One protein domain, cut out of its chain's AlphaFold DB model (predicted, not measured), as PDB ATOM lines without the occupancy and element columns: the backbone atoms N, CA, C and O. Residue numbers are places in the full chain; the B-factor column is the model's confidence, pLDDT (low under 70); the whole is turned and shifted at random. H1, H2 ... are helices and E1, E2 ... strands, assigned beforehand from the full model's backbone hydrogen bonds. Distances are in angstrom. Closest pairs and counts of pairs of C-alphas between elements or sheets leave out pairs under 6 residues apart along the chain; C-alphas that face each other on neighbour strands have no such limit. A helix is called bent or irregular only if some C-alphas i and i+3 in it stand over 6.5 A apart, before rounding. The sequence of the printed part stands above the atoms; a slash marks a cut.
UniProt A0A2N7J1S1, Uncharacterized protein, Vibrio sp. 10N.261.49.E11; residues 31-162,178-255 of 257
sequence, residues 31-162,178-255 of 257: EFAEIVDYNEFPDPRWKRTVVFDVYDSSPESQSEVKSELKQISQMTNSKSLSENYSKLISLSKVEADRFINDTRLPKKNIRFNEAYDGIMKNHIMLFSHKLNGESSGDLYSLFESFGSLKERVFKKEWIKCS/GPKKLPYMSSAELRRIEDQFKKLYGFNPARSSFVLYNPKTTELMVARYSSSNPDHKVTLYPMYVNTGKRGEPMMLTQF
ATOM      1  N   GLU A  31     -37.796 -57.902 -39.825       74.44
ATOM      2  CA  GLU A  31     -38.750 -59.017 -39.874       74.44
ATOM      3  C   GLU A  31     -38.779 -59.833 -38.565       74.44
ATOM      4  O   GLU A  31     -37.829 -59.811 -37.770       74.44
ATOM      5  N   PHE A  32     -39.861 -60.591 -38.334       72.69
ATOM      6  CA  PHE A  32     -39.949 -61.562 -37.233       72.69
ATOM      7  C   PHE A  32     -39.392 -62.931 -37.641       72.69
ATOM      8  O   PHE A  32     -39.798 -63.492 -38.654       72.69
ATOM      9  N   ALA A  33     -38.508 -63.501 -36.820       55.75
ATOM     10  CA  ALA A  33     -37.845 -64.774 -37.120       55.75
ATOM     11  C   ALA A  33     -38.592 -66.029 -36.631       55.75
ATOM     12  O   ALA A  33     -38.250 -67.130 -37.056       55.75
ATOM     13  N   GLU A  34     -39.594 -65.906 -35.756       54.53
ATOM     14  CA  GLU A  34     -40.282 -67.070 -35.185       54.53
ATOM     15  C   GLU A  34     -41.796 -66.983 -35.362       54.53
ATOM     16  O   GLU A  34     -42.428 -65.944 -35.158       54.53
ATOM     17  N   ILE A  35     -42.349 -68.111 -35.811       52.28
ATOM     18  CA  ILE A  35     -43.752 -68.332 -36.140       52.28
ATOM     19  C   ILE A  35     -44.584 -67.979 -34.912       52.28
ATOM     20  O   ILE A  35     -44.491 -68.648 -33.886       52.28
ATOM     21  N   VAL A  36     -45.419 -66.948 -35.024       55.16
ATOM     22  CA  VAL A  36     -46.444 -66.684 -34.018       55.16
ATOM     23  C   VAL A  36     -47.298 -67.946 -33.887       55.16
ATOM     24  O   VAL A  36     -47.997 -68.316 -34.837       55.16
ATOM     25  N   ASP A  37     -47.286 -68.592 -32.719       52.81
ATOM     26  CA  ASP A  37     -48.262 -69.638 -32.434       52.81
ATOM     27  C   ASP A  37     -49.660 -69.009 -32.343       52.81
ATOM     28  O   ASP A  37     -50.047 -68.356 -31.368       52.81
ATOM     29  N   TYR A  38     -50.425 -69.202 -33.414       55.12
ATOM     30  CA  TYR A  38     -51.779 -68.690 -33.564       55.12
ATOM     31  C   TYR A  38     -52.750 -69.235 -32.504       55.12
ATOM     32  O   TYR A  38     -53.785 -68.614 -32.250       55.12
ATOM     33  N   ASN A  39     -52.454 -70.385 -31.890       54.91
ATOM     34  CA  ASN A  39     -53.330 -70.980 -30.883       54.91
ATOM     35  C   ASN A  39     -53.239 -70.256 -29.532       54.91
ATOM     36  O   ASN A  39     -54.233 -70.220 -28.804       54.91
ATOM     37  N   GLU A  40     -52.097 -69.639 -29.218       54.22
ATOM     38  CA  GLU A  40     -51.900 -68.881 -27.973       54.22
ATOM     39  C   GLU A  40     -52.159 -67.376 -28.147       54.22
ATOM     40  O   GLU A  40     -52.603 -66.713 -27.204       54.22
ATOM     41  N   PHE A  41     -51.988 -66.842 -29.365       57.38
ATOM     42  CA  PHE A  41     -52.249 -65.436 -29.678       57.38
ATOM     43  C   PHE A  41     -53.380 -65.264 -30.709       57.38
ATOM     44  O   PHE A  41     -53.129 -65.236 -31.917       57.38
ATOM     45  N   PRO A  42     -54.647 -65.112 -30.269       60.09
ATOM     46  CA  PRO A  42     -55.803 -65.055 -31.158       60.09
ATOM     47  C   PRO A  42     -55.965 -63.669 -31.804       60.09
ATOM     48  O   PRO A  42     -57.048 -63.086 -31.745       60.09
ATOM     49  N   ASP A  43     -54.915 -63.127 -32.422       65.56
ATOM     50  CA  ASP A  43     -55.054 -61.976 -33.312       65.56
ATOM     51  C   ASP A  43     -55.298 -62.454 -34.754       65.56
ATOM     52  O   ASP A  43     -54.410 -63.046 -35.381       65.56
ATOM     53  N   PRO A  44     -56.487 -62.203 -35.337       69.62
ATOM     54  CA  PRO A  44     -56.783 -62.581 -36.716       69.62
ATOM     55  C   PRO A  44     -55.814 -61.981 -37.741       69.62
ATOM     56  O   PRO A  44     -55.641 -62.567 -38.818       69.62
ATOM     57  N   ARG A  45     -55.171 -60.846 -37.421       68.31
ATOM     58  CA  ARG A  45     -54.168 -60.200 -38.278       68.31
ATOM     59  C   ARG A  45     -53.054 -61.185 -38.625       68.31
ATOM     60  O   ARG A  45     -52.762 -61.363 -39.801       68.31
ATOM     61  N   TRP A  46     -52.526 -61.896 -37.628       70.25
ATOM     62  CA  TRP A  46     -51.310 -62.715 -37.737       70.25
ATOM     63  C   TRP A  46     -51.571 -64.130 -38.286       70.25
ATOM     64  O   TRP A  46     -50.651 -64.885 -38.597       70.25
ATOM     65  N   LYS A  47     -52.845 -64.509 -38.444       68.88
ATOM     66  CA  LYS A  47     -53.239 -65.831 -38.945       68.88
ATOM     67  C   LYS A  47     -52.722 -66.072 -40.362       68.88
ATOM     68  O   LYS A  47     -53.171 -65.388 -41.284       68.88
ATOM     69  N   ARG A  48     -51.920 -67.130 -40.556       67.62
ATOM     70  CA  ARG A  48     -51.354 -67.525 -41.866       67.62
ATOM     71  C   ARG A  48     -50.502 -66.423 -42.509       67.62
ATOM     72  O   ARG A  48     -50.407 -66.358 -43.733       67.62
ATOM     73  N   THR A  49     -49.936 -65.541 -41.693       68.75
ATOM     74  CA  THR A  49     -48.963 -64.566 -42.168       68.75
ATOM     75  C   THR A  49     -47.694 -65.291 -42.605       68.75
ATOM     76  O   THR A  49     -47.223 -66.194 -41.920       68.75
ATOM     77  N   VAL A  50     -47.194 -64.924 -43.782       63.03
ATOM     78  CA  VAL A  50     -45.998 -65.495 -44.410       63.03
ATOM     79  C   VAL A  50     -44.770 -64.650 -44.084       63.03
ATOM     80  O   VAL A  50     -43.709 -65.205 -43.836       63.03
ATOM     81  N   VAL A  51     -44.930 -63.324 -44.064       71.00
ATOM     82  CA  VAL A  51     -43.868 -62.351 -43.770       71.00
ATOM     83  C   VAL A  51     -44.454 -61.234 -42.910       71.00
ATOM     84  O   VAL A  51     -45.646 -60.921 -43.030       71.00
ATOM     85  N   PHE A  52     -43.634 -60.649 -42.046       75.94
ATOM     86  CA  PHE A  52     -43.959 -59.441 -41.300       75.94
ATOM     87  C   PHE A  52     -42.874 -58.404 -41.531       75.94
ATOM     88  O   PHE A  52     -41.720 -58.698 -41.242       75.94
ATOM     89  N   ASP A  53     -43.282 -57.202 -41.927       81.25
ATOM     90  CA  ASP A  53     -42.357 -56.120 -42.236       81.25
ATOM     91  C   ASP A  53     -42.576 -54.953 -41.272       81.25
ATOM     92  O   ASP A  53     -43.710 -54.509 -41.043       81.25
ATOM     93  N   VAL A  54     -41.489 -54.431 -40.706       85.69
ATOM     94  CA  VAL A  54     -41.517 -53.262 -39.822       85.69
ATOM     95  C   VAL A  54     -40.707 -52.122 -40.422       85.69
ATOM     96  O   VAL A  54     -39.495 -52.235 -40.620       85.69
ATOM     97  N   TYR A  55     -41.367 -50.978 -40.607       85.44
ATOM     98  CA  TYR A  55     -40.772 -49.771 -41.178       85.44
ATOM     99  C   TYR A  55     -40.869 -48.572 -40.231       85.44
ATOM    100  O   TYR A  55     -41.881 -48.357 -39.557       85.44
ATOM    101  N   ASP A  56     -39.825 -47.745 -40.227       84.94
ATOM    102  CA  ASP A  56     -39.895 -46.376 -39.713       84.94
ATOM    103  C   ASP A  56     -40.884 -45.560 -40.564       84.94
ATOM    104  O   ASP A  56     -40.940 -45.686 -41.786       84.94
ATOM    105  N   SER A  57     -41.707 -44.740 -39.904       84.56
ATOM    106  CA  SER A  57     -42.743 -43.961 -40.592       84.56
ATOM    107  C   SER A  57     -42.311 -42.531 -40.931       84.56
ATOM    108  O   SER A  57     -43.143 -41.713 -41.333       84.56
ATOM    109  N   SER A  58     -41.026 -42.195 -40.778       84.31
ATOM    110  CA  SER A  58     -40.548 -40.836 -40.993       84.31
ATOM    111  C   SER A  58     -40.754 -40.402 -42.450       84.31
ATOM    112  O   SER A  58     -40.696 -41.233 -43.361       84.31
ATOM    113  N   PRO A  59     -41.027 -39.108 -42.710       84.88
ATOM    114  CA  PRO A  59     -41.260 -38.610 -44.066       84.88
ATOM    115  C   PRO A  59     -40.156 -38.977 -45.062       84.88
ATOM    116  O   PRO A  59     -40.437 -39.232 -46.231       84.88
ATOM    117  N   GLU A  60     -38.913 -39.035 -44.588       84.31
ATOM    118  CA  GLU A  60     -37.736 -39.342 -45.394       84.31
ATOM    119  C   GLU A  60     -37.723 -40.797 -45.908       84.31
ATOM    120  O   GLU A  60     -37.220 -41.039 -47.000       84.31
ATOM    121  N   SER A  61     -38.330 -41.741 -45.179       83.38
ATOM    122  CA  SER A  61     -38.376 -43.174 -45.525       83.38
ATOM    123  C   SER A  61     -39.526 -43.531 -46.489       83.38
ATOM    124  O   SER A  61     -39.586 -44.627 -47.042       83.38
ATOM    125  N   GLN A  62     -40.479 -42.619 -46.717       86.81
ATOM    126  CA  GLN A  62     -41.772 -42.947 -47.339       86.81
ATOM    127  C   GLN A  62     -41.702 -43.414 -48.797       86.81
ATOM    128  O   GLN A  62     -42.545 -44.205 -49.229       86.81
ATOM    129  N   SER A  63     -40.769 -42.881 -49.587       86.38
ATOM    130  CA  SER A  63     -40.618 -43.254 -50.998       86.38
ATOM    131  C   SER A  63     -40.103 -44.685 -51.144       86.38
ATOM    132  O   SER A  63     -40.629 -45.442 -51.961       86.38
ATOM    133  N   GLU A  64     -39.117 -45.047 -50.327       86.75
ATOM    134  CA  GLU A  64     -38.505 -46.371 -50.275       86.75
ATOM    135  C   GLU A  64     -39.514 -47.418 -49.805       86.75
ATOM    136  O   GLU A  64     -39.814 -48.347 -50.556       86.75
ATOM    137  N   VAL A  65     -40.166 -47.180 -48.660       87.69
ATOM    138  CA  VAL A  65     -41.207 -48.068 -48.112       87.69
ATOM    139  C   VAL A  65     -42.321 -48.308 -49.132       87.69
ATOM    140  O   VAL A  65     -42.750 -49.439 -49.359       87.69
ATOM    141  N   LYS A  66     -42.783 -47.256 -49.819       88.44
ATOM    142  CA  LYS A  66     -43.822 -47.391 -50.849       88.44
ATOM    143  C   LYS A  66     -43.364 -48.244 -52.036       88.44
ATOM    144  O   LYS A  66     -44.182 -48.960 -52.619       88.44
ATOM    145  N   SER A  67     -42.096 -48.136 -52.430       87.25
ATOM    146  CA  SER A  67     -41.521 -48.929 -53.518       87.25
ATOM    147  C   SER A  67     -41.418 -50.403 -53.130       87.25
ATOM    148  O   SER A  67     -41.871 -51.267 -53.883       87.25
ATOM    149  N   GLU A  68     -40.899 -50.691 -51.940       86.19
ATOM    150  CA  GLU A  68     -40.719 -52.051 -51.430       86.19
ATOM    151  C   GLU A  68     -42.063 -52.765 -51.245       86.19
ATOM    152  O   GLU A  68     -42.287 -53.830 -51.823       86.19
ATOM    153  N   LEU A  69     -43.034 -52.118 -50.591       87.00
ATOM    154  CA  LEU A  69     -44.383 -52.670 -50.420       87.00
ATOM    155  C   LEU A  69     -45.080 -52.967 -51.758       87.00
ATOM    156  O   LEU A  69     -45.893 -53.890 -51.844       87.00
ATOM    157  N   LYS A  70     -44.770 -52.209 -52.819       86.81
ATOM    158  CA  LYS A  70     -45.274 -52.491 -54.171       86.81
ATOM    159  C   LYS A  70     -44.654 -53.768 -54.745       86.81
ATOM    160  O   LYS A  70     -45.376 -54.549 -55.363       86.81
ATOM    161  N   GLN A  71     -43.360 -53.998 -54.540       85.38
ATOM    162  CA  GLN A  71     -42.690 -55.227 -54.980       85.38
ATOM    163  C   GLN A  71     -43.215 -56.441 -54.206       85.38
ATOM    164  O   GLN A  71     -43.604 -57.439 -54.812       85.38
ATOM    165  N   ILE A  72     -43.348 -56.331 -52.884       82.50
ATOM    166  CA  ILE A  72     -43.901 -57.397 -52.035       82.50
ATOM    167  C   ILE A  72     -45.348 -57.711 -52.423       82.50
ATOM    168  O   ILE A  72     -45.726 -58.877 -52.531       82.50
ATOM    169  N   SER A  73     -46.157 -56.690 -52.714       82.06
ATOM    170  CA  SER A  73     -47.520 -56.847 -53.238       82.06
ATOM    171  C   SER A  73     -47.566 -57.667 -54.531       82.06
ATOM    172  O   SER A  73     -48.426 -58.539 -54.663       82.06
ATOM    173  N   GLN A  74     -46.622 -57.447 -55.449       84.12
ATOM    174  CA  GLN A  74     -46.511 -58.223 -56.688       84.12
ATOM    175  C   GLN A  74     -46.098 -59.673 -56.418       84.12
ATOM    176  O   GLN A  74     -46.713 -60.586 -56.964       84.12
ATOM    177  N   MET A  75     -45.109 -59.895 -55.545       81.19
ATOM    178  CA  MET A  75     -44.622 -61.239 -55.204       81.19
ATOM    179  C   MET A  75     -45.665 -62.079 -54.458       81.19
ATOM    180  O   MET A  75     -45.811 -63.271 -54.709       81.19
ATOM    181  N   THR A  76     -46.415 -61.456 -53.549       76.31
ATOM    182  CA  THR A  76     -47.424 -62.133 -52.715       76.31
ATOM    183  C   THR A  76     -48.810 -62.190 -53.359       76.31
ATOM    184  O   THR A  76     -49.713 -62.821 -52.803       76.31
ATOM    185  N   ASN A  77     -48.992 -61.538 -54.517       79.75
ATOM    186  CA  ASN A  77     -50.290 -61.312 -55.158       79.75
ATOM    187  C   ASN A  77     -51.313 -60.666 -54.194       79.75
ATOM    188  O   ASN A  77     -52.501 -60.997 -54.190       79.75
ATOM    189  N   SER A  78     -50.847 -59.751 -53.336       78.00
ATOM    190  CA  SER A  78     -51.676 -59.080 -52.332       78.00
ATOM    191  C   SER A  78     -52.027 -57.665 -52.776       78.00
ATOM    192  O   SER A  78     -51.161 -56.797 -52.858       78.00
ATOM    193  N   LYS A  79     -53.310 -57.393 -53.041       73.88
ATOM    194  CA  LYS A  79     -53.768 -56.082 -53.543       73.88
ATOM    195  C   LYS A  79     -53.856 -54.994 -52.460       73.88
ATOM    196  O   LYS A  79     -53.814 -53.815 -52.791       73.88
ATOM    197  N   SER A  80     -53.932 -55.365 -51.178       82.94
ATOM    198  CA  SER A  80     -54.265 -54.432 -50.087       82.94
ATOM    199  C   SER A  80     -53.071 -53.702 -49.456       82.94
ATOM    200  O   SER A  80     -53.270 -52.803 -48.643       82.94
ATOM    201  N   LEU A  81     -51.820 -54.029 -49.808       81.81
ATOM    202  CA  LEU A  81     -50.634 -53.445 -49.151       81.81
ATOM    203  C   LEU A  81     -50.462 -51.946 -49.417       81.81
ATOM    204  O   LEU A  81     -50.278 -51.164 -48.485       81.81
ATOM    205  N   SER A  82     -50.581 -51.524 -50.677       81.12
ATOM    206  CA  SER A  82     -50.484 -50.102 -51.040       81.12
ATOM    207  C   SER A  82     -51.636 -49.270 -50.453       81.12
ATOM    208  O   SER A  82     -51.447 -48.109 -50.073       81.12
ATOM    209  N   GLU A  83     -52.823 -49.870 -50.346       86.62
ATOM    210  CA  GLU A  83     -53.999 -49.258 -49.721       86.62
ATOM    211  C   GLU A  83     -53.800 -49.105 -48.209       86.62
ATOM    212  O   GLU A  83     -54.018 -48.020 -47.664       86.62
ATOM    213  N   ASN A  84     -53.302 -50.151 -47.542       88.75
ATOM    214  CA  ASN A  84     -52.964 -50.123 -46.121       88.75
ATOM    215  C   ASN A  84     -51.911 -49.056 -45.818       88.75
ATOM    216  O   ASN A  84     -52.111 -48.262 -44.904       88.75
ATOM    217  N   TYR A  85     -50.842 -48.969 -46.611       89.25
ATOM    218  CA  TYR A  85     -49.833 -47.921 -46.453       89.25
ATOM    219  C   TYR A  85     -50.444 -46.513 -46.537       89.25
ATOM    220  O   TYR A  85     -50.267 -45.689 -45.639       89.25
ATOM    221  N   SER A  86     -51.242 -46.250 -47.576       88.31
ATOM    222  CA  SER A  86     -51.898 -44.947 -47.761       88.31
ATOM    223  C   SER A  86     -52.845 -44.610 -46.602       88.31
ATOM    224  O   SER A  86     -52.894 -43.468 -46.133       88.31
ATOM    225  N   LYS A  87     -53.564 -45.616 -46.094       90.00
ATOM    226  CA  LYS A  87     -54.430 -45.499 -44.918       90.00
ATOM    227  C   LYS A  87     -53.636 -45.167 -43.656       90.00
ATOM    228  O   LYS A  87     -54.061 -44.288 -42.913       90.00
ATOM    229  N   LEU A  88     -52.499 -45.821 -43.416       89.62
ATOM    230  CA  LEU A  88     -51.651 -45.547 -42.251       89.62
ATOM    231  C   LEU A  88     -51.109 -44.114 -42.276       89.62
ATOM    232  O   LEU A  88     -51.213 -43.418 -41.272       89.62
ATOM    233  N   ILE A  89     -50.655 -43.622 -43.432       88.88
ATOM    234  CA  ILE A  89     -50.237 -42.216 -43.592       88.88
ATOM    235  C   ILE A  89     -51.382 -41.247 -43.269       88.88
ATOM    236  O   ILE A  89     -51.186 -40.241 -42.584       88.88
ATOM    237  N   SER A  90     -52.596 -41.535 -43.744       87.50
ATOM    238  CA  SER A  90     -53.769 -40.713 -43.430       87.50
ATOM    239  C   SER A  90     -54.107 -40.742 -41.937       87.50
ATOM    240  O   SER A  90     -54.391 -39.688 -41.365       87.50
ATOM    241  N   LEU A  91     -54.033 -41.911 -41.295       85.31
ATOM    242  CA  LEU A  91     -54.266 -42.064 -39.858       85.31
ATOM    243  C   LEU A  91     -53.248 -41.285 -39.026       85.31
ATOM    244  O   LEU A  91     -53.643 -40.638 -38.059       85.31
ATOM    245  N   SER A  92     -51.977 -41.265 -39.425       85.00
ATOM    246  CA  SER A  92     -50.955 -40.490 -38.720       85.00
ATOM    247  C   SER A  92     -51.222 -38.987 -38.737       85.00
ATOM    248  O   SER A  92     -50.961 -38.308 -37.747       85.00
ATOM    249  N   LYS A  93     -51.783 -38.448 -39.829       87.62
ATOM    250  CA  LYS A  93     -52.199 -37.034 -39.885       87.62
ATOM    251  C   LYS A  93     -53.312 -36.748 -38.882       87.62
ATOM    252  O   LYS A  93     -53.224 -35.787 -38.126       87.62
ATOM    253  N   VAL A  94     -54.313 -37.628 -38.828       86.38
ATOM    254  CA  VAL A  94     -55.421 -37.530 -37.867       86.38
ATOM    255  C   VAL A  94     -54.922 -37.662 -36.425       86.38
ATOM    256  O   VAL A  94     -55.408 -36.959 -35.540       86.38
ATOM    257  N   GLU A  95     -53.952 -38.540 -36.165       82.88
ATOM    258  CA  GLU A  95     -53.347 -38.665 -34.839       82.88
ATOM    259  C   GLU A  95     -52.543 -37.420 -34.463       82.88
ATOM    260  O   GLU A  95     -52.666 -36.957 -33.330       82.88
ATOM    261  N   ALA A  96     -51.795 -36.833 -35.399       84.00
ATOM    262  CA  ALA A  96     -51.115 -35.564 -35.169       84.00
ATOM    263  C   ALA A  96     -52.105 -34.449 -34.825       84.00
ATOM    264  O   ALA A  96     -51.924 -33.760 -33.821       84.00
ATOM    265  N   ASP A  97     -53.193 -34.326 -35.586       85.56
ATOM    266  CA  ASP A  97     -54.269 -33.380 -35.288       85.56
ATOM    267  C   ASP A  97     -54.876 -33.619 -33.906       85.56
ATOM    268  O   ASP A  97     -55.050 -32.673 -33.138       85.56
ATOM    269  N   ARG A  98     -55.185 -34.872 -33.555       83.75
ATOM    270  CA  ARG A  98     -55.709 -35.213 -32.225       83.75
ATOM    271  C   ARG A  98     -54.717 -34.819 -31.137       83.75
ATOM    272  O   ARG A  98     -55.100 -34.125 -30.206       83.75
ATOM    273  N   PHE A  99     -53.449 -35.182 -31.294       80.38
ATOM    274  CA  PHE A  99     -52.403 -34.873 -30.326       80.38
ATOM    275  C   PHE A  99     -52.256 -33.367 -30.098       80.38
ATOM    276  O   PHE A  99     -52.132 -32.917 -28.963       80.38
ATOM    277  N   ILE A 100     -52.317 -32.585 -31.175       81.88
ATOM    278  CA  ILE A 100     -52.313 -31.119 -31.163       81.88
ATOM    279  C   ILE A 100     -53.556 -30.572 -30.450       81.88
ATOM    280  O   ILE A 100     -53.439 -29.657 -29.633       81.88
ATOM    281  N   ASN A 101     -54.733 -31.139 -30.720       82.44
ATOM    282  CA  ASN A 101     -56.007 -30.716 -30.133       82.44
ATOM    283  C   ASN A 101     -56.127 -31.055 -28.642       82.44
ATOM    284  O   ASN A 101     -56.744 -30.295 -27.901       82.44
ATOM    285  N   ASP A 102     -55.519 -32.154 -28.200       78.62
ATOM    286  CA  ASP A 102     -55.483 -32.558 -26.791       78.62
ATOM    287  C   ASP A 102     -54.607 -31.608 -25.954       78.62
ATOM    288  O   ASP A 102     -54.693 -31.555 -24.721       78.62
ATOM    289  N   THR A 103     -53.766 -30.799 -26.607       70.19
ATOM    290  CA  THR A 103     -53.038 -29.741 -25.917       70.19
ATOM    291  C   THR A 103     -53.983 -28.591 -25.550       70.19
ATOM    292  O   THR A 103     -54.729 -28.067 -26.368       70.19
ATOM    293  N   ARG A 104     -53.861 -28.067 -24.324       68.12
ATOM    294  CA  ARG A 104     -54.451 -26.760 -23.952       68.12
ATOM    295  C   ARG A 104     -53.762 -25.560 -24.638       68.12
ATOM    296  O   ARG A 104     -53.743 -24.476 -24.067       68.12
ATOM    297  N   LEU A 105     -53.060 -25.757 -25.758       71.25
ATOM    298  CA  LEU A 105     -52.405 -24.675 -26.498       71.25
ATOM    299  C   LEU A 105     -53.322 -24.217 -27.641       71.25
ATOM    300  O   LEU A 105     -53.920 -25.055 -28.315       71.25
ATOM    301  N   PRO A 106     -53.413 -22.906 -27.918       71.94
ATOM    302  CA  PRO A 106     -54.133 -22.429 -29.092       71.94
ATOM    303  C   PRO A 106     -53.527 -23.012 -30.375       71.94
ATOM    304  O   PRO A 106     -52.325 -22.862 -30.603       71.94
ATOM    305  N   LYS A 107     -54.346 -23.606 -31.259       72.62
ATOM    306  CA  LYS A 107     -53.869 -24.223 -32.517       72.62
ATOM    307  C   LYS A 107     -53.021 -23.274 -33.372       72.62
ATOM    308  O   LYS A 107     -52.057 -23.704 -33.995       72.62
ATOM    309  N   LYS A 108     -53.330 -21.968 -33.351       76.12
ATOM    310  CA  LYS A 108     -52.569 -20.915 -34.058       76.12
ATOM    311  C   LYS A 108     -51.083 -20.860 -33.666       76.12
ATOM    312  O   LYS A 108     -50.247 -20.457 -34.480       76.12
ATOM    313  N   ASN A 109     -50.761 -21.314 -32.454       77.50
ATOM    314  CA  ASN A 109     -49.414 -21.337 -31.893       77.50
ATOM    315  C   ASN A 109     -48.691 -22.666 -32.146       77.50
ATOM    316  O   ASN A 109     -47.557 -22.819 -31.707       77.50
ATOM    317  N   ILE A 110     -49.301 -23.621 -32.850       80.38
ATOM    318  CA  ILE A 110     -48.670 -24.898 -33.189       80.38
ATOM    319  C   ILE A 110     -48.250 -24.886 -34.661       80.38
ATOM    320  O   ILE A 110     -49.006 -24.502 -35.554       80.38
ATOM    321  N   ARG A 111     -47.011 -25.298 -34.926       86.50
ATOM    322  CA  ARG A 111     -46.477 -25.507 -36.272       86.50
ATOM    323  C   ARG A 111     -46.829 -26.919 -36.717       86.50
ATOM    324  O   ARG A 111     -46.075 -27.852 -36.468       86.50
ATOM    325  N   PHE A 112     -47.992 -27.060 -37.353       88.19
ATOM    326  CA  PHE A 112     -48.553 -28.368 -37.704       88.19
ATOM    327  C   PHE A 112     -47.553 -29.288 -38.418       88.19
ATOM    328  O   PHE A 112     -47.386 -30.415 -37.981       88.19
ATOM    329  N   ASN A 113     -46.848 -28.805 -39.447       88.62
ATOM    330  CA  ASN A 113     -45.896 -29.635 -40.195       88.62
ATOM    331  C   ASN A 113     -44.763 -30.167 -39.302       88.62
ATOM    332  O   ASN A 113     -44.486 -31.358 -39.316       88.62
ATOM    333  N   GLU A 114     -44.170 -29.315 -38.458       87.19
ATOM    334  CA  GLU A 114     -43.102 -29.731 -37.536       87.19
ATOM    335  C   GLU A 114     -43.616 -30.737 -36.491       87.19
ATOM    336  O   GLU A 114     -42.915 -31.688 -36.139       87.19
ATOM    337  N   ALA A 115     -44.853 -30.549 -36.017       85.38
ATOM    338  CA  ALA A 115     -45.505 -31.471 -35.095       85.38
ATOM    339  C   ALA A 115     -45.822 -32.819 -35.755       85.38
ATOM    340  O   ALA A 115     -45.502 -33.865 -35.197       85.38
ATOM    341  N   TYR A 116     -46.405 -32.801 -36.952       88.94
ATOM    342  CA  TYR A 116     -46.702 -33.994 -37.737       88.94
ATOM    343  C   TYR A 116     -45.432 -34.801 -38.027       88.94
ATOM    344  O   TYR A 116     -45.388 -35.990 -37.716       88.94
ATOM    345  N   ASP A 117     -44.375 -34.156 -38.523       88.06
ATOM    346  CA  ASP A 117     -43.102 -34.817 -38.827       88.06
ATOM    347  C   ASP A 117     -42.464 -35.412 -37.567       88.06
ATOM    348  O   ASP A 117     -41.946 -36.531 -37.578       88.06
ATOM    349  N   GLY A 118     -42.522 -34.682 -36.452       83.44
ATOM    350  CA  GLY A 118     -42.017 -35.154 -35.169       83.44
ATOM    351  C   GLY A 118     -42.809 -36.334 -34.593       83.44
ATOM    352  O   GLY A 118     -42.206 -37.214 -33.985       83.44
ATOM    353  N   ILE A 119     -44.130 -36.375 -34.791       83.69
ATOM    354  CA  ILE A 119     -44.995 -37.496 -34.390       83.69
ATOM    355  C   ILE A 119     -44.719 -38.723 -35.256       83.69
ATOM    356  O   ILE A 119     -44.544 -39.811 -34.717       83.69
ATOM    357  N   MET A 120     -44.594 -38.544 -36.572       86.00
ATOM    358  CA  MET A 120     -44.229 -39.620 -37.501       86.00
ATOM    359  C   MET A 120     -42.883 -40.252 -37.140       86.00
ATOM    360  O   MET A 120     -42.746 -41.468 -37.112       86.00
ATOM    361  N   LYS A 121     -41.894 -39.451 -36.735       83.62
ATOM    362  CA  LYS A 121     -40.600 -39.972 -36.254       83.62
ATOM    363  C   LYS A 121     -40.697 -40.816 -34.977       83.62
ATOM    364  O   LYS A 121     -39.764 -41.547 -34.668       83.62
ATOM    365  N   ASN A 122     -41.812 -40.740 -34.252       82.00
ATOM    366  CA  ASN A 122     -42.081 -41.567 -33.079       82.00
ATOM    367  C   ASN A 122     -43.015 -42.744 -33.393       82.00
ATOM    368  O   ASN A 122     -43.466 -43.408 -32.465       82.00
ATOM    369  N   HIS A 123     -43.351 -42.994 -34.658       87.38
ATOM    370  CA  HIS A 123     -44.224 -44.087 -35.065       87.38
ATOM    371  C   HIS A 123     -43.491 -45.094 -35.954       87.38
ATOM    372  O   HIS A 123     -42.626 -44.731 -36.756       87.38
ATOM    373  N   ILE A 124     -43.902 -46.356 -35.852       88.50
ATOM    374  CA  ILE A 124     -43.517 -47.425 -36.779       88.50
ATOM    375  C   ILE A 124     -44.757 -48.014 -37.449       88.50
ATOM    376  O   ILE A 124     -45.839 -48.051 -36.852       88.50
ATOM    377  N   MET A 125     -44.587 -48.485 -38.680       89.50
ATOM    378  CA  MET A 125     -45.602 -49.229 -39.419       89.50
ATOM    379  C   MET A 125     -45.255 -50.712 -39.391       89.50
ATOM    380  O   MET A 125     -44.155 -51.091 -39.781       89.50
ATOM    381  N   LEU A 126     -46.198 -51.533 -38.941       88.50
ATOM    382  CA  LEU A 126     -46.106 -52.988 -38.979       88.50
ATOM    383  C   LEU A 126     -47.049 -53.507 -40.058       88.50
ATOM    384  O   LEU A 126     -48.250 -53.225 -40.005       88.50
ATOM    385  N   PHE A 127     -46.527 -54.298 -40.985       85.75
ATOM    386  CA  PHE A 127     -47.307 -54.989 -41.999       85.75
ATOM    387  C   PHE A 127     -47.273 -56.497 -41.774       85.75
ATOM    388  O   PHE A 127     -46.301 -57.061 -41.278       85.75
ATOM    389  N   SER A 128     -48.379 -57.156 -42.113       82.62
ATOM    390  CA  SER A 128     -48.460 -58.615 -42.148       82.62
ATOM    391  C   SER A 128     -48.942 -59.050 -43.524       82.62
ATOM    392  O   SER A 128     -49.946 -58.530 -44.027       82.62
ATOM    393  N   HIS A 129     -48.216 -59.987 -44.128       79.94
ATOM    394  CA  HIS A 129     -48.342 -60.353 -45.536       79.94
ATOM    395  C   HIS A 129     -48.839 -61.788 -45.674       79.94
ATOM    396  O   HIS A 129     -48.343 -62.695 -45.006       79.94
ATOM    397  N   LYS A 130     -49.808 -62.019 -46.564       77.50
ATOM    398  CA  LYS A 130     -50.373 -63.353 -46.824       77.50
ATOM    399  C   LYS A 130     -50.291 -63.670 -48.308       77.50
ATOM    400  O   LYS A 130     -50.673 -62.846 -49.137       77.50
ATOM    401  N   LEU A 131     -49.833 -64.877 -48.639       76.00
ATOM    402  CA  LEU A 131     -49.813 -65.347 -50.022       76.00
ATOM    403  C   LEU A 131     -51.252 -65.490 -50.536       76.00
ATOM    404  O   LEU A 131     -52.060 -66.177 -49.910       76.00
ATOM    405  N   ASN A 132     -51.562 -64.855 -51.670       79.06
ATOM    406  CA  ASN A 132     -52.899 -64.852 -52.277       79.06
ATOM    407  C   ASN A 132     -54.014 -64.398 -51.310       79.06
ATOM    408  O   ASN A 132     -55.135 -64.905 -51.366       79.06
ATOM    409  N   GLY A 133     -53.708 -63.467 -50.400       76.38
ATOM    410  CA  GLY A 133     -54.638 -63.020 -49.365       76.38
ATOM    411  C   GLY A 133     -54.559 -61.530 -49.046       76.38
ATOM    412  O   GLY A 133     -53.712 -60.784 -49.551       76.38
ATOM    413  N   GLU A 134     -55.471 -61.095 -48.177       81.75
ATOM    414  CA  GLU A 134     -55.454 -59.744 -47.624       81.75
ATOM    415  C   GLU A 134     -54.302 -59.588 -46.630       81.75
ATOM    416  O   GLU A 134     -54.157 -60.364 -45.681       81.75
ATOM    417  N   SER A 135     -53.505 -58.549 -46.852       82.44
ATOM    418  CA  SER A 135     -52.501 -58.081 -45.903       82.44
ATOM    419  C   SER A 135     -53.112 -57.100 -44.902       82.44
ATOM    420  O   SER A 135     -54.130 -56.459 -45.189       82.44
ATOM    421  N   SER A 136     -52.466 -56.930 -43.749       85.50
ATOM    422  CA  SER A 136     -52.844 -55.957 -42.713       85.50
ATOM    423  C   SER A 136     -51.732 -54.940 -42.467       85.50
ATOM    424  O   SER A 136     -50.569 -55.220 -42.745       85.50
ATOM    425  N   GLY A 137     -52.087 -53.777 -41.918       87.44
ATOM    426  CA  GLY A 137     -51.134 -52.749 -41.514       87.44
ATOM    427  C   GLY A 137     -51.584 -52.037 -40.240       87.44
ATOM    428  O   GLY A 137     -52.762 -51.688 -40.116       87.44
ATOM    429  N   ASP A 138     -50.650 -51.800 -39.325       88.88
ATOM    430  CA  ASP A 138     -50.882 -51.145 -38.040       88.88
ATOM    431  C   ASP A 138     -49.802 -50.111 -37.718       88.88
ATOM    432  O   ASP A 138     -48.660 -50.211 -38.162       88.88
ATOM    433  N   LEU A 139     -50.188 -49.113 -36.923       89.44
ATOM    434  CA  LEU A 139     -49.323 -48.026 -36.477       89.44
ATOM    435  C   LEU A 139     -49.074 -48.169 -34.975       89.44
ATOM    436  O   LEU A 139     -50.029 -48.256 -34.199       89.44
ATOM    437  N   TYR A 140     -47.808 -48.167 -34.566       90.31
ATOM    438  CA  TYR A 140     -47.428 -48.195 -33.153       90.31
ATOM    439  C   TYR A 140     -46.709 -46.911 -32.782       90.31
ATOM    440  O   TYR A 140     -45.802 -46.474 -33.491       90.31
ATOM    441  N   SER A 141     -47.072 -46.354 -31.628       88.69
ATOM    442  CA  SER A 141     -46.306 -45.294 -30.992       88.69
ATOM    443  C   SER A 141     -45.114 -45.874 -30.242       88.69
ATOM    444  O   SER A 141     -45.256 -46.793 -29.435       88.69
ATOM    445  N   LEU A 142     -43.943 -45.311 -30.500       87.94
ATOM    446  CA  LEU A 142     -42.669 -45.700 -29.923       87.94
ATOM    447  C   LEU A 142     -42.351 -44.818 -28.712       87.94
ATOM    448  O   LEU A 142     -42.424 -43.589 -28.770       87.94
ATOM    449  N   PHE A 143     -41.957 -45.458 -27.617       86.81
ATOM    450  CA  PHE A 143     -41.568 -44.800 -26.378       86.81
ATOM    451  C   PHE A 143     -40.211 -45.321 -25.915       86.81
ATOM    452  O   PHE A 143     -39.932 -46.516 -25.981       86.81
ATOM    453  N   GLU A 144     -39.382 -44.423 -25.388       83.25
ATOM    454  CA  GLU A 144     -38.018 -44.740 -24.940       83.25
ATOM    455  C   GLU A 144     -37.938 -45.773 -23.831       83.25
ATOM    456  O   GLU A 144     -36.940 -46.462 -23.689       83.25
ATOM    457  N   SER A 145     -38.970 -45.858 -23.009       86.69
ATOM    458  CA  SER A 145     -39.025 -46.806 -21.916       86.69
ATOM    459  C   SER A 145     -40.472 -47.014 -21.517       86.69
ATOM    460  O   SER A 145     -41.347 -46.206 -21.841       86.69
ATOM    461  N   PHE A 146     -40.708 -48.052 -20.728       90.19
ATOM    462  CA  PHE A 146     -41.991 -48.249 -20.077       90.19
ATOM    463  C   PHE A 146     -42.433 -47.024 -19.253       90.19
ATOM    464  O   PHE A 146     -43.598 -46.635 -19.294       90.19
ATOM    465  N   GLY A 147     -41.504 -46.353 -18.563       88.75
ATOM    466  CA  GLY A 147     -41.806 -45.147 -17.783       88.75
ATOM    467  C   GLY A 147     -42.266 -43.964 -18.640       88.75
ATOM    468  O   GLY A 147     -43.067 -43.143 -18.185       88.75
ATOM    469  N   SER A 148     -41.827 -43.902 -19.898       88.44
ATOM    470  CA  SER A 148     -42.199 -42.845 -20.843       88.44
ATOM    471  C   SER A 148     -43.666 -42.927 -21.286       88.44
ATOM    472  O   SER A 148     -44.199 -41.944 -21.783       88.44
ATOM    473  N   LEU A 149     -44.367 -44.041 -21.044       89.56
ATOM    474  CA  LEU A 149     -45.819 -44.135 -21.263       89.56
ATOM    475  C   LEU A 149     -46.628 -43.236 -20.318       89.56
ATOM    476  O   LEU A 149     -47.799 -42.964 -20.573       89.56
ATOM    477  N   LYS A 150     -46.024 -42.758 -19.225       90.56
ATOM    478  CA  LYS A 150     -46.698 -41.858 -18.288       90.56
ATOM    479  C   LYS A 150     -47.057 -40.526 -18.941       90.56
ATOM    480  O   LYS A 150     -48.117 -39.967 -18.667       90.56
ATOM    481  N   GLU A 151     -46.172 -40.008 -19.791       86.75
ATOM    482  CA  GLU A 151     -46.276 -38.662 -20.344       86.75
ATOM    483  C   GLU A 151     -45.816 -38.626 -21.803       86.75
ATOM    484  O   GLU A 151     -44.723 -39.076 -22.135       86.75
ATOM    485  N   ARG A 152     -46.611 -38.005 -22.676       80.75
ATOM    486  CA  ARG A 152     -46.188 -37.665 -24.040       80.75
ATOM    487  C   ARG A 152     -45.553 -36.275 -24.050       80.75
ATOM    488  O   ARG A 152     -46.092 -35.337 -23.458       80.75
ATOM    489  N   VAL A 153     -44.420 -36.127 -24.735       79.56
ATOM    490  CA  VAL A 153     -43.668 -34.864 -24.805       79.56
ATOM    491  C   VAL A 153     -43.956 -34.142 -26.122       79.56
ATOM    492  O   VAL A 153     -43.629 -34.631 -27.198       79.56
ATOM    493  N   PHE A 154     -44.538 -32.951 -26.027       78.06
ATOM    494  CA  PHE A 154     -44.664 -31.979 -27.106       78.06
ATOM    495  C   PHE A 154     -43.366 -31.178 -27.194       78.06
ATOM    496  O   PHE A 154     -42.994 -30.486 -26.237       78.06
ATOM    497  N   LYS A 155     -42.651 -31.290 -28.312       81.25
ATOM    498  CA  LYS A 155     -41.334 -30.665 -28.446       81.25
ATOM    499  C   LYS A 155     -41.444 -29.152 -28.618       81.25
ATOM    500  O   LYS A 155     -42.467 -28.631 -29.061       81.25
ATOM    501  N   LYS A 156     -40.386 -28.435 -28.236       78.44
ATOM    502  CA  LYS A 156     -40.362 -26.966 -28.266       78.44
ATOM    503  C   LYS A 156     -40.512 -26.432 -29.688       78.44
ATOM    504  O   LYS A 156     -41.222 -25.452 -29.885       78.44
ATOM    505  N   GLU A 157     -39.842 -27.060 -30.649       83.00
ATOM    506  CA  GLU A 157     -39.850 -26.659 -32.056       83.00
ATOM    507  C   GLU A 157     -41.277 -26.591 -32.616       83.00
ATOM    508  O   GLU A 157     -41.626 -25.616 -33.271       83.00
ATOM    509  N   TRP A 158     -42.155 -27.509 -32.201       82.69
ATOM    510  CA  TRP A 158     -43.551 -27.573 -32.639       82.69
ATOM    511  C   TRP A 158     -44.380 -26.344 -32.234       82.69
ATOM    512  O   TRP A 158     -45.500 -26.175 -32.718       82.69
ATOM    513  N   ILE A 159     -43.876 -25.492 -31.337       78.50
ATOM    514  CA  ILE A 159     -44.589 -24.342 -30.782       78.50
ATOM    515  C   ILE A 159     -44.010 -23.044 -31.357       78.50
ATOM    516  O   ILE A 159     -42.824 -22.738 -31.222       78.50
ATOM    517  N   LYS A 160     -44.872 -22.213 -31.947       73.94
ATOM    518  CA  LYS A 160     -44.554 -20.818 -32.261       73.94
ATOM    519  C   LYS A 160     -44.452 -20.036 -30.955       73.94
ATOM    520  O   LYS A 160     -45.455 -19.791 -30.291       73.94
ATOM    521  N   CYS A 161     -43.244 -19.612 -30.613       68.25
ATOM    522  CA  CYS A 161     -43.037 -18.664 -29.528       68.25
ATOM    523  C   CYS A 161     -43.268 -17.244 -30.046       68.25
ATOM    524  O   CYS A 161     -42.444 -16.734 -30.805       68.25
ATOM    525  N   SER A 162     -44.376 -16.609 -29.659       55.81
ATOM    526  CA  SER A 162     -44.563 -15.165 -29.837       55.81
ATOM    527  C   SER A 162     -44.135 -14.410 -28.576       55.81
ATOM    528  O   SER A 162     -44.135 -14.945 -27.468       55.81
ATOM    529  N   GLY A 178     -40.881 -23.919 -23.361       68.62
ATOM    530  CA  GLY A 178     -40.333 -25.227 -23.027       68.62
ATOM    531  C   GLY A 178     -41.089 -26.333 -23.766       68.62
ATOM    532  O   GLY A 178     -42.211 -26.097 -24.227       68.62
ATOM    533  N   PRO A 179     -40.522 -27.546 -23.860       75.50
ATOM    534  CA  PRO A 179     -41.320 -28.715 -24.200       75.50
ATOM    535  C   PRO A 179     -42.477 -28.861 -23.201       75.50
ATOM    536  O   PRO A 179     -42.325 -28.586 -22.007       75.50
ATOM    537  N   LYS A 180     -43.640 -29.301 -23.679       76.94
ATOM    538  CA  LYS A 180     -44.833 -29.513 -22.849       76.94
ATOM    539  C   LYS A 180     -45.064 -31.004 -22.665       76.94
ATOM    540  O   LYS A 180     -45.044 -31.746 -23.635       76.94
ATOM    541  N   LYS A 181     -45.309 -31.447 -21.437       82.25
ATOM    542  CA  LYS A 181     -45.617 -32.850 -21.144       82.25
ATOM    543  C   LYS A 181     -47.110 -33.003 -20.892       82.25
ATOM    544  O   LYS A 181     -47.684 -32.225 -20.129       82.25
ATOM    545  N   LEU A 182     -47.738 -33.962 -21.560       78.19
ATOM    546  CA  LEU A 182     -49.139 -34.313 -21.360       78.19
ATOM    547  C   LEU A 182     -49.225 -35.684 -20.692       78.19
ATOM    548  O   LEU A 182     -48.588 -36.613 -21.190       78.19
ATOM    549  N   PRO A 183     -50.009 -35.836 -19.609       81.56
ATOM    550  CA  PRO A 183     -50.307 -37.150 -19.057       81.56
ATOM    551  C   PRO A 183     -50.887 -38.062 -20.140       81.56
ATOM    552  O   PRO A 183     -51.723 -37.622 -20.929       81.56
ATOM    553  N   TYR A 184     -50.438 -39.312 -20.177       86.19
ATOM    554  CA  TYR A 184     -50.892 -40.297 -21.154       86.19
ATOM    555  C   TYR A 184     -51.453 -41.548 -20.483       86.19
ATOM    556  O   TYR A 184     -52.628 -41.850 -20.665       86.19
ATOM    557  N   MET A 185     -50.657 -42.213 -19.644       90.50
ATOM    558  CA  MET A 185     -51.129 -43.265 -18.739       90.50
ATOM    559  C   MET A 185     -50.940 -42.839 -17.286       90.50
ATOM    560  O   MET A 185     -49.927 -42.236 -16.914       90.50
ATOM    561  N   SER A 186     -51.904 -43.168 -16.432       91.12
ATOM    562  CA  SER A 186     -51.784 -42.922 -14.998       91.12
ATOM    563  C   SER A 186     -50.738 -43.841 -14.362       91.12
ATOM    564  O   SER A 186     -50.485 -44.961 -14.803       91.12
ATOM    565  N   SER A 187     -50.162 -43.400 -13.241       92.19
ATOM    566  CA  SER A 187     -49.209 -44.224 -12.483       92.19
ATOM    567  C   SER A 187     -49.831 -45.541 -11.988       92.19
ATOM    568  O   SER A 187     -49.122 -46.530 -11.822       92.19
ATOM    569  N   ALA A 188     -51.146 -45.561 -11.740       93.12
ATOM    570  CA  ALA A 188     -51.859 -46.763 -11.314       93.12
ATOM    571  C   ALA A 188     -51.999 -47.776 -12.460       93.12
ATOM    572  O   ALA A 188     -51.791 -48.968 -12.242       93.12
ATOM    573  N   GLU A 189     -52.303 -47.311 -13.675       92.75
ATOM    574  CA  GLU A 189     -52.341 -48.161 -14.872       92.75
ATOM    575  C   GLU A 189     -50.967 -48.756 -15.169       92.75
ATOM    576  O   GLU A 189     -50.858 -49.967 -15.345       92.75
ATOM    577  N   LEU A 190     -49.907 -47.943 -15.123       93.69
ATOM    578  CA  LEU A 190     -48.546 -48.431 -15.356       93.69
ATOM    579  C   LEU A 190     -48.126 -49.495 -14.344       93.69
ATOM    580  O   LEU A 190     -47.564 -50.507 -14.745       93.69
ATOM    581  N   ARG A 191     -48.449 -49.330 -13.054       94.12
ATOM    582  CA  ARG A 191     -48.168 -50.364 -12.042       94.12
ATOM    583  C   ARG A 191     -48.898 -51.673 -12.332       94.12
ATOM    584  O   ARG A 191     -48.289 -52.731 -12.262       94.12
ATOM    585  N   ARG A 192     -50.181 -51.609 -12.709       93.56
ATOM    586  CA  ARG A 192     -50.956 -52.810 -13.073       93.56
ATOM    587  C   ARG A 192     -50.344 -53.534 -14.268       93.56
ATOM    588  O   ARG A 192     -50.224 -54.754 -14.244       93.56
ATOM    589  N   ILE A 193     -49.944 -52.784 -15.293       94.38
ATOM    590  CA  ILE A 193     -49.277 -53.333 -16.476       94.38
ATOM    591  C   ILE A 193     -47.923 -53.943 -16.091       94.38
ATOM    592  O   ILE A 193     -47.609 -55.045 -16.528       94.38
ATOM    593  N   GLU A 194     -47.144 -53.268 -15.243       94.50
ATOM    594  CA  GLU A 194     -45.850 -53.752 -14.752       94.50
ATOM    595  C   GLU A 194     -45.985 -55.093 -14.020       94.50
ATOM    596  O   GLU A 194     -45.255 -56.040 -14.317       94.50
ATOM    597  N   ASP A 195     -46.936 -55.194 -13.092       94.75
ATOM    598  CA  ASP A 195     -47.173 -56.411 -12.315       94.75
ATOM    599  C   ASP A 195     -47.691 -57.555 -13.193       94.75
ATOM    600  O   ASP A 195     -47.269 -58.704 -13.032       94.75
ATOM    601  N   GLN A 196     -48.534 -57.244 -14.180       94.06
ATOM    602  CA  GLN A 196     -49.000 -58.233 -15.145       94.06
ATOM    603  C   GLN A 196     -47.851 -58.743 -16.030       94.06
ATOM    604  O   GLN A 196     -47.729 -59.951 -16.229       94.06
ATOM    605  N   PHE A 197     -46.954 -57.871 -16.496       92.81
ATOM    606  CA  PHE A 197     -45.764 -58.284 -17.249       92.81
ATOM    607  C   PHE A 197     -44.843 -59.189 -16.424       92.81
ATOM    608  O   PHE A 197     -44.393 -60.221 -16.926       92.81
ATOM    609  N   LYS A 198     -44.614 -58.859 -15.144       92.94
ATOM    610  CA  LYS A 198     -43.846 -59.720 -14.226       92.94
ATOM    611  C   LYS A 198     -44.475 -61.101 -14.101       92.94
ATOM    612  O   LYS A 198     -43.755 -62.094 -14.137       92.94
ATOM    613  N   LYS A 199     -45.803 -61.176 -13.984       93.94
ATOM    614  CA  LYS A 199     -46.532 -62.446 -13.888       93.94
ATOM    615  C   LYS A 199     -46.427 -63.281 -15.168       93.94
ATOM    616  O   LYS A 199     -46.252 -64.489 -15.079       93.94
ATOM    617  N   LEU A 200     -46.566 -62.658 -16.338       90.62
ATOM    618  CA  LEU A 200     -46.636 -63.367 -17.623       90.62
ATOM    619  C   LEU A 200     -45.265 -63.780 -18.171       90.62
ATOM    620  O   LEU A 200     -45.162 -64.835 -18.796       90.62
ATOM    621  N   TYR A 201     -44.240 -62.953 -17.943       90.00
ATOM    622  CA  TYR A 201     -42.913 -63.102 -18.550       90.00
ATOM    623  C   TYR A 201     -41.756 -63.174 -17.547       90.00
ATOM    624  O   TYR A 201     -40.605 -63.328 -17.948       90.00
ATOM    625  N   GLY A 202     -42.019 -63.039 -16.245       89.94
ATOM    626  CA  GLY A 202     -40.997 -63.186 -15.206       89.94
ATOM    627  C   GLY A 202     -40.001 -62.026 -15.099       89.94
ATOM    628  O   GLY A 202     -38.965 -62.179 -14.457       89.94
ATOM    629  N   PHE A 203     -40.268 -60.860 -15.704       88.88
ATOM    630  CA  PHE A 203     -39.371 -59.700 -15.618       88.88
ATOM    631  C   PHE A 203     -40.102 -58.370 -15.407       88.88
ATOM    632  O   PHE A 203     -41.285 -58.229 -15.700       88.88
ATOM    633  N   ASN A 204     -39.367 -57.366 -14.911       89.38
ATOM    634  CA  ASN A 204     -39.881 -56.008 -14.743       89.38
ATOM    635  C   ASN A 204     -39.698 -55.177 -16.035       89.38
ATOM    636  O   ASN A 204     -38.547 -54.924 -16.416       89.38
ATOM    637  N   PRO A 205     -40.782 -54.707 -16.687       88.44
ATOM    638  CA  PRO A 205     -40.696 -53.905 -17.906       88.44
ATOM    639  C   PRO A 205     -40.103 -52.506 -17.687       88.44
ATOM    640  O   PRO A 205     -39.708 -51.875 -18.656       88.44
ATOM    641  N   ALA A 206     -39.933 -52.023 -16.451       85.38
ATOM    642  CA  ALA A 206     -39.227 -50.768 -16.172       85.38
ATOM    643  C   ALA A 206     -37.759 -50.770 -16.648       85.38
ATOM    644  O   ALA A 206     -37.168 -49.709 -16.824       85.38
ATOM    645  N   ARG A 207     -37.173 -51.956 -16.872       77.44
ATOM    646  CA  ARG A 207     -35.834 -52.140 -17.462       77.44
ATOM    647  C   ARG A 207     -35.880 -52.397 -18.978       77.44
ATOM    648  O   ARG A 207     -34.948 -52.983 -19.524       77.44
ATOM    649  N   SER A 208     -36.979 -52.036 -19.639       81.19
ATOM    650  CA  SER A 208     -37.145 -52.143 -21.092       81.19
ATOM    651  C   SER A 208     -36.126 -51.294 -21.842       81.19
ATOM    652  O   SER A 208     -35.816 -50.188 -21.401       81.19
ATOM    653  N   SER A 209     -35.726 -51.754 -23.023       82.25
ATOM    654  CA  SER A 209     -34.980 -50.942 -23.987       82.25
ATOM    655  C   SER A 209     -35.840 -49.830 -24.580       82.25
ATOM    656  O   SER A 209     -35.396 -48.696 -24.685       82.25
ATOM    657  N   PHE A 210     -37.055 -50.192 -24.989       86.69
ATOM    658  CA  PHE A 210     -38.104 -49.314 -25.493       86.69
ATOM    659  C   PHE A 210     -39.442 -50.052 -25.420       86.69
ATOM    660  O   PHE A 210     -39.483 -51.252 -25.129       86.69
ATOM    661  N   VAL A 211     -40.543 -49.351 -25.679       90.38
ATOM    662  CA  VAL A 211     -41.868 -49.971 -25.787       90.38
ATOM    663  C   VAL A 211     -42.628 -49.443 -27.000       90.38
ATOM    664  O   VAL A 211     -42.479 -48.284 -27.389       90.38
ATOM    665  N   LEU A 212     -43.446 -50.309 -27.590       91.75
ATOM    666  CA  LEU A 212     -44.339 -50.007 -28.706       91.75
ATOM    667  C   LEU A 212     -45.770 -50.124 -28.213       91.75
ATOM    668  O   LEU A 212     -46.139 -51.153 -27.653       91.75
ATOM    669  N   TYR A 213     -46.586 -49.105 -28.437       91.75
ATOM    670  CA  TYR A 213     -47.978 -49.126 -28.016       91.75
ATOM    671  C   TYR A 213     -48.907 -48.764 -29.164       91.75
ATOM    672  O   TYR A 213     -48.776 -47.700 -29.770       91.75
ATOM    673  N   ASN A 214     -49.869 -49.640 -29.440       91.12
ATOM    674  CA  ASN A 214     -50.951 -49.370 -30.372       91.12
ATOM    675  C   ASN A 214     -52.211 -49.001 -29.572       91.12
ATOM    676  O   ASN A 214     -52.859 -49.879 -28.995       91.12
ATOM    677  N   PRO A 215     -52.605 -47.715 -29.535       82.69
ATOM    678  CA  PRO A 215     -53.749 -47.273 -28.743       82.69
ATOM    679  C   PRO A 215     -55.089 -47.810 -29.258       82.69
ATOM    680  O   PRO A 215     -56.067 -47.806 -28.516       82.69
ATOM    681  N   LYS A 216     -55.157 -48.262 -30.517       85.00
ATOM    682  CA  LYS A 216     -56.380 -48.799 -31.122       85.00
ATOM    683  C   LYS A 216     -56.623 -50.247 -30.709       85.00
ATOM    684  O   LYS A 216     -57.756 -50.604 -30.404       85.00
ATOM    685  N   THR A 217     -55.583 -51.079 -30.720       85.44
ATOM    686  CA  THR A 217     -55.681 -52.497 -30.331       85.44
ATOM    687  C   THR A 217     -55.390 -52.718 -28.849       85.44
ATOM    688  O   THR A 217     -55.656 -53.799 -28.331       85.44
ATOM    689  N   THR A 218     -54.882 -51.699 -28.146       89.25
ATOM    690  CA  THR A 218     -54.371 -51.761 -26.763       89.25
ATOM    691  C   THR A 218     -53.205 -52.734 -26.585       89.25
ATOM    692  O   THR A 218     -52.891 -53.158 -25.472       89.25
ATOM    693  N   GLU A 219     -52.555 -53.095 -27.687       91.06
ATOM    694  CA  GLU A 219     -51.375 -53.940 -27.683       91.06
ATOM    695  C   GLU A 219     -50.153 -53.129 -27.258       91.06
ATOM    696  O   GLU A 219     -49.853 -52.073 -27.825       91.06
ATOM    697  N   LEU A 220     -49.446 -53.646 -26.261       93.31
ATOM    698  CA  LEU A 220     -48.188 -53.122 -25.762       93.31
ATOM    699  C   LEU A 220     -47.098 -54.166 -25.985       93.31
ATOM    700  O   LEU A 220     -47.170 -55.258 -25.432       93.31
ATOM    701  N   MET A 221     -46.064 -53.817 -26.739       91.81
ATOM    702  CA  MET A 221     -44.876 -54.649 -26.896       91.81
ATOM    703  C   MET A 221     -43.729 -54.033 -26.111       91.81
ATOM    704  O   MET A 221     -43.335 -52.890 -26.351       91.81
ATOM    705  N   VAL A 222     -43.179 -54.791 -25.169       91.88
ATOM    706  CA  VAL A 222     -41.993 -54.381 -24.416       91.88
ATOM    707  C   VAL A 222     -40.763 -54.954 -25.097       91.88
ATOM    708  O   VAL A 222     -40.661 -56.165 -25.246       91.88
ATOM    709  N   ALA A 223     -39.827 -54.102 -25.502       88.62
ATOM    710  CA  ALA A 223     -38.607 -54.531 -26.170       88.62
ATOM    711  C   ALA A 223     -37.453 -54.695 -25.178       88.62
ATOM    712  O   ALA A 223     -37.251 -53.868 -24.279       88.62
ATOM    713  N   ARG A 224     -36.659 -55.749 -25.369       85.31
ATOM    714  CA  ARG A 224     -35.398 -55.966 -24.652       85.31
ATOM    715  C   ARG A 224     -34.300 -56.356 -25.629       85.31
ATOM    716  O   ARG A 224     -34.503 -57.210 -26.490       85.31
ATOM    717  N   TYR A 225     -33.126 -55.763 -25.451       77.50
ATOM    718  CA  TYR A 225     -31.921 -56.207 -26.142       77.50
ATOM    719  C   TYR A 225     -31.383 -57.473 -25.476       77.50
ATOM    720  O   TYR A 225     -31.336 -57.565 -24.247       77.50
ATOM    721  N   SER A 226     -30.981 -58.451 -26.288       63.97
ATOM    722  CA  SER A 226     -30.323 -59.671 -25.792       63.97
ATOM    723  C   SER A 226     -28.899 -59.418 -25.273       63.97
ATOM    724  O   SER A 226     -28.402 -60.177 -24.447       63.97
ATOM    725  N   SER A 227     -28.251 -58.340 -25.733       60.16
ATOM    726  CA  SER A 227     -26.900 -57.919 -25.353       60.16
ATOM    727  C   SER A 227     -26.831 -56.394 -25.201       60.16
ATOM    728  O   SER A 227     -27.765 -55.690 -25.582       60.16
ATOM    729  N   SER A 228     -25.728 -55.861 -24.670       55.44
ATOM    730  CA  SER A 228     -25.480 -54.412 -24.625       55.44
ATOM    731  C   SER A 228     -25.292 -53.775 -26.012       55.44
ATOM    732  O   SER A 228     -25.285 -52.548 -26.104       55.44
ATOM    733  N   ASN A 229     -25.161 -54.579 -27.077       55.16
ATOM    734  CA  ASN A 229     -25.142 -54.109 -28.458       55.16
ATOM    735  C   ASN A 229     -26.575 -54.121 -29.045       55.16
ATOM    736  O   ASN A 229     -27.159 -55.206 -29.174       55.16
ATOM    737  N   PRO A 230     -27.143 -52.952 -29.401       53.72
ATOM    738  CA  PRO A 230     -28.501 -52.848 -29.936       53.72
ATOM    739  C   PRO A 230     -28.689 -53.527 -31.303       53.72
ATOM    740  O   PRO A 230     -29.819 -53.880 -31.626       53.72
ATOM    741  N   ASP A 231     -27.622 -53.783 -32.068       53.91
ATOM    742  CA  ASP A 231     -27.729 -54.169 -33.485       53.91
ATOM    743  C   ASP A 231     -28.027 -55.657 -33.741       53.91
ATOM    744  O   ASP A 231     -28.317 -56.032 -34.873       53.91
ATOM    745  N   HIS A 232     -27.944 -56.536 -32.734       55.53
ATOM    746  CA  HIS A 232     -27.872 -57.976 -33.025       55.53
ATOM    747  C   HIS A 232     -29.160 -58.765 -32.809       55.53
ATOM    748  O   HIS A 232     -29.438 -59.633 -33.627       55.53
ATOM    749  N   LYS A 233     -29.944 -58.508 -31.752       72.06
ATOM    750  CA  LYS A 233     -31.232 -59.191 -31.512       72.06
ATOM    751  C   LYS A 233     -32.091 -58.393 -30.539       72.06
ATOM    752  O   LYS A 233     -31.681 -58.173 -29.390       72.06
ATOM    753  N   VAL A 234     -33.297 -58.047 -30.980       80.56
ATOM    754  CA  VAL A 234     -34.338 -57.451 -30.139       80.56
ATOM    755  C   VAL A 234     -35.450 -58.468 -29.945       80.56
ATOM    756  O   VAL A 234     -35.971 -59.010 -30.916       80.56
ATOM    757  N   THR A 235     -35.826 -58.714 -28.694       84.88
ATOM    758  CA  THR A 235     -37.008 -59.517 -28.375       84.88
ATOM    759  C   THR A 235     -38.139 -58.587 -27.960       84.88
ATOM    760  O   THR A 235     -37.971 -57.779 -27.040       84.88
ATOM    761  N   LEU A 236     -39.279 -58.703 -28.632       87.69
ATOM    762  CA  LEU A 236     -40.521 -58.028 -28.280       87.69
ATOM    763  C   LEU A 236     -41.401 -58.963 -27.455       87.69
ATOM    764  O   LEU A 236     -41.627 -60.103 -27.839       87.69
ATOM    765  N   TYR A 237     -41.929 -58.464 -26.345       89.69
ATOM    766  CA  TYR A 237     -42.839 -59.190 -25.462       89.69
ATOM    767  C   TYR A 237     -44.230 -58.535 -25.538       89.69
ATOM    768  O   TYR A 237     -44.414 -57.470 -24.938       89.69
ATOM    769  N   PRO A 238     -45.176 -59.092 -26.320       89.88
ATOM    770  CA  PRO A 238     -46.477 -58.475 -26.587       89.88
ATOM    771  C   PRO A 238     -47.532 -58.784 -25.514       89.88
ATOM    772  O   PRO A 238     -47.758 -59.925 -25.134       89.88
ATOM    773  N   MET A 239     -48.282 -57.783 -25.073       90.94
ATOM    774  CA  MET A 239     -49.407 -57.962 -24.157       90.94
ATOM    775  C   MET A 239     -50.576 -57.069 -24.561       90.94
ATOM    776  O   MET A 239     -50.397 -55.878 -24.816       90.94
ATOM    777  N   TYR A 240     -51.795 -57.603 -24.535       89.81
ATOM    778  CA  TYR A 240     -53.000 -56.781 -24.646       89.81
ATOM    779  C   TYR A 240     -53.352 -56.190 -23.289       89.81
ATOM    780  O   TYR A 240     -53.778 -56.903 -22.378       89.81
ATOM    781  N   VAL A 241     -53.202 -54.875 -23.152       89.94
ATOM    782  CA  VAL A 241     -53.379 -54.166 -21.877       89.94
ATOM    783  C   VAL A 241     -54.795 -54.326 -21.322       89.94
ATOM    784  O   VAL A 241     -54.969 -54.457 -20.114       89.94
ATOM    785  N   ASN A 242     -55.808 -54.367 -22.188       86.81
ATOM    786  CA  ASN A 242     -57.210 -54.484 -21.782       86.81
ATOM    787  C   ASN A 242     -57.586 -55.860 -21.200       86.81
ATOM    788  O   ASN A 242     -58.416 -55.937 -20.299       86.81
ATOM    789  N   THR A 243     -57.004 -56.944 -21.714       86.62
ATOM    790  CA  THR A 243     -57.339 -58.325 -21.328       86.62
ATOM    791  C   THR A 243     -56.284 -58.959 -20.431       86.62
ATOM    792  O   THR A 243     -56.545 -59.992 -19.819       86.62
ATOM    793  N   GLY A 244     -55.084 -58.376 -20.366       84.88
ATOM    794  CA  GLY A 244     -53.937 -58.940 -19.661       84.88
ATOM    795  C   GLY A 244     -53.412 -60.236 -20.285       84.88
ATOM    796  O   GLY A 244     -52.670 -60.959 -19.620       84.88
ATOM    797  N   LYS A 245     -53.806 -60.561 -21.524       85.75
ATOM    798  CA  LYS A 245     -53.307 -61.733 -22.252       85.75
ATOM    799  C   LYS A 245     -51.918 -61.451 -22.818       85.75
ATOM    800  O   LYS A 245     -51.699 -60.390 -23.405       85.75
ATOM    801  N   ARG A 246     -51.006 -62.413 -22.644       84.88
ATOM    802  CA  ARG A 246     -49.689 -62.416 -23.296       84.88
ATOM    803  C   ARG A 246     -49.810 -62.902 -24.737       84.88
ATOM    804  O   ARG A 246     -50.716 -63.675 -25.037       84.88
ATOM    805  N   GLY A 247     -48.874 -62.495 -25.577       79.69
ATOM    806  CA  GLY A 247     -48.497 -63.255 -26.763       79.69
ATOM    807  C   GLY A 247     -47.124 -63.878 -26.621       79.69
ATOM    808  O   GLY A 247     -46.401 -63.625 -25.652       79.69
ATOM    809  N   GLU A 248     -46.765 -64.687 -27.604       79.44
ATOM    810  CA  GLU A 248     -45.435 -65.270 -27.640       79.44
ATOM    811  C   GLU A 248     -44.378 -64.192 -27.922       79.44
ATOM    812  O   GLU A 248     -44.633 -63.264 -28.701       79.44
ATOM    813  N   PRO A 249     -43.212 -64.243 -27.251       83.31
ATOM    814  CA  PRO A 249     -42.122 -63.330 -27.542       83.31
ATOM    815  C   PRO A 249     -41.694 -63.436 -29.006       83.31
ATOM    816  O   PRO A 249     -41.543 -64.527 -29.541       83.31
ATOM    817  N   MET A 250     -41.455 -62.294 -29.644       80.19
ATOM    818  CA  MET A 250     -41.064 -62.235 -31.049       80.19
ATOM    819  C   MET A 250     -39.625 -61.755 -31.173       80.19
ATOM    820  O   MET A 250     -39.243 -60.738 -30.588       80.19
ATOM    821  N   MET A 251     -38.825 -62.472 -31.955       79.81
ATOM    822  CA  MET A 251     -37.450 -62.089 -32.257       79.81
ATOM    823  C   MET A 251     -37.392 -61.276 -33.546       79.81
ATOM    824  O   MET A 251     -37.796 -61.761 -34.599       79.81
ATOM    825  N   LEU A 252     -36.862 -60.057 -33.460       77.56
ATOM    826  CA  LEU A 252     -36.620 -59.196 -34.614       77.56
ATOM    827  C   LEU A 252     -35.248 -59.479 -35.227       77.56
ATOM    828  O   LEU A 252     -34.239 -59.506 -34.512       77.56
ATOM    829  N   THR A 253     -35.221 -59.625 -36.550       73.88
ATOM    830  CA  THR A 253     -34.005 -59.772 -37.361       73.88
ATOM    831  C   THR A 253     -33.947 -58.669 -38.411       73.88
ATOM    832  O   THR A 253     -34.949 -58.381 -39.062       73.88
ATOM    833  N   GLN A 254     -32.784 -58.027 -38.554       71.69
ATOM    834  CA  GLN A 254     -32.599 -56.956 -39.532       71.69
ATOM    835  C   GLN A 254     -32.336 -57.540 -40.917       71.69
ATOM    836  O   GLN A 254     -31.427 -58.355 -41.073       71.69
ATOM    837  N   PHE A 255     -33.047 -57.040 -41.921       63.66
ATOM    838  CA  PHE A 255     -32.702 -57.208 -43.324       63.66
ATOM    839  C   PHE A 255     -32.048 -55.920 -43.834       63.66
ATOM    840  O   PHE A 255     -32.605 -54.826 -43.743       63.66
TER     841      PHE A 255
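This is residues 31 to 162 and 178 to 255 of the 257 residues of an uncharacterized protein of Vibrio sp. 10N.261.49.E11 (UniProt A0A2N7J1S1). A seven-stranded sheet is curled like part of a barrel, left open, with helices over the outside of the curl: the helical hairpin H1 and H2 covers E1, E2 and E3, and H5 covers E7 and E8. Beyond the strand ends, H3 and the small two-stranded sheet E4 and E5 lie toward one end of the longest axis. The 210 printed residues include five named helices and nine named strands, in the order E1 H1 H2 H3 E2 E3 H4 E4 E5 H5 E6 E7 E8 E9; the large sheet runs E1 E2 E3 E6 E7 E8 E9, antiparallel throughout, and the class is mixed, helices and strands. The whole is compact, with a radius of gyration of the C-alphas of 17.9 A and spans of 54 by 42 by 33 A.

The large sheet is strongly twisted. Its edge strand E1, residues 51 to 56, pairs with E2, residues 123 to 129 (N 55 and O 125, 2.9 A). E2 forms a hairpin with E3, residues 136 to 143 (N 126 and O 138, 2.9 A). E3 pairs over residues 141 to 143 with E6, residues 210 to 214 (N 143 and O 211, 2.9 A). E6, E7, residues 219 to 225, E8, residues 234 to 240, and E9, residues 250 to 254, form a meander, each strand the antiparallel neighbour of the one before; N 212 and O 221 are 2.9 A apart, N 222 and O 237 3.0 A, N 236 and O 250 2.8 A. H1, residues 59 to 76, H2, residues 81 to 101, and H5, residues 187 to 201, make two layers with this sheet, helices on one face. H1 runs along the strands, 10.0 A high; H2 runs slantwise over E3, 6.4 A high. H1 and H2 touch at Ser 73 and Leu 81, C-alphas 6.2 A apart, at a shallow tilt of 31 degrees, opposite ways. H2 touches H3, residues 112 to 120, closest at the C-alphas of Ala 96 and Tyr 116, 5.3 A; H3 only grazes the sheet. H4, residues 146 to 150, touches H5, closest at the C-alphas of Lys 150 and Ser 187, 6.8 A. E4, residues 151 to 154, pairs antiparallel with E5, residues 180 to 183 (N 152 and O 182, 2.8 A). In H2, H3 and H5 every O i to N i+4 pair is within hydrogen-bond range; in H1 12 of 14 are, and in H4 0 of 1, beside 2 of 2 O i to N i+3 pairs.

E1 begins at C-alpha 51, (-43.868, -62.351, -43.770). H1 measures 25.8 A and is irregular, C-alphas 60 and 63 being 7.4 A apart; H2 measures 30.1 A, H5 20.8 A and E3 22.8 A. E9 ends at C-alpha 254, (-32.599, -56.956, -39.532).

The C-alphas of Asn 39 and Ser 162 are the two farthest apart, 56.5 A. Residues 163 to 177 are cut out; C-alphas 162 and 178 are 12.9 A apart. Of the links printed whole, none is long. Mean pLDDT of the printed part is 81.3; residues 33 to 45, 47 to 50 and 226 to 232 are among those under 70.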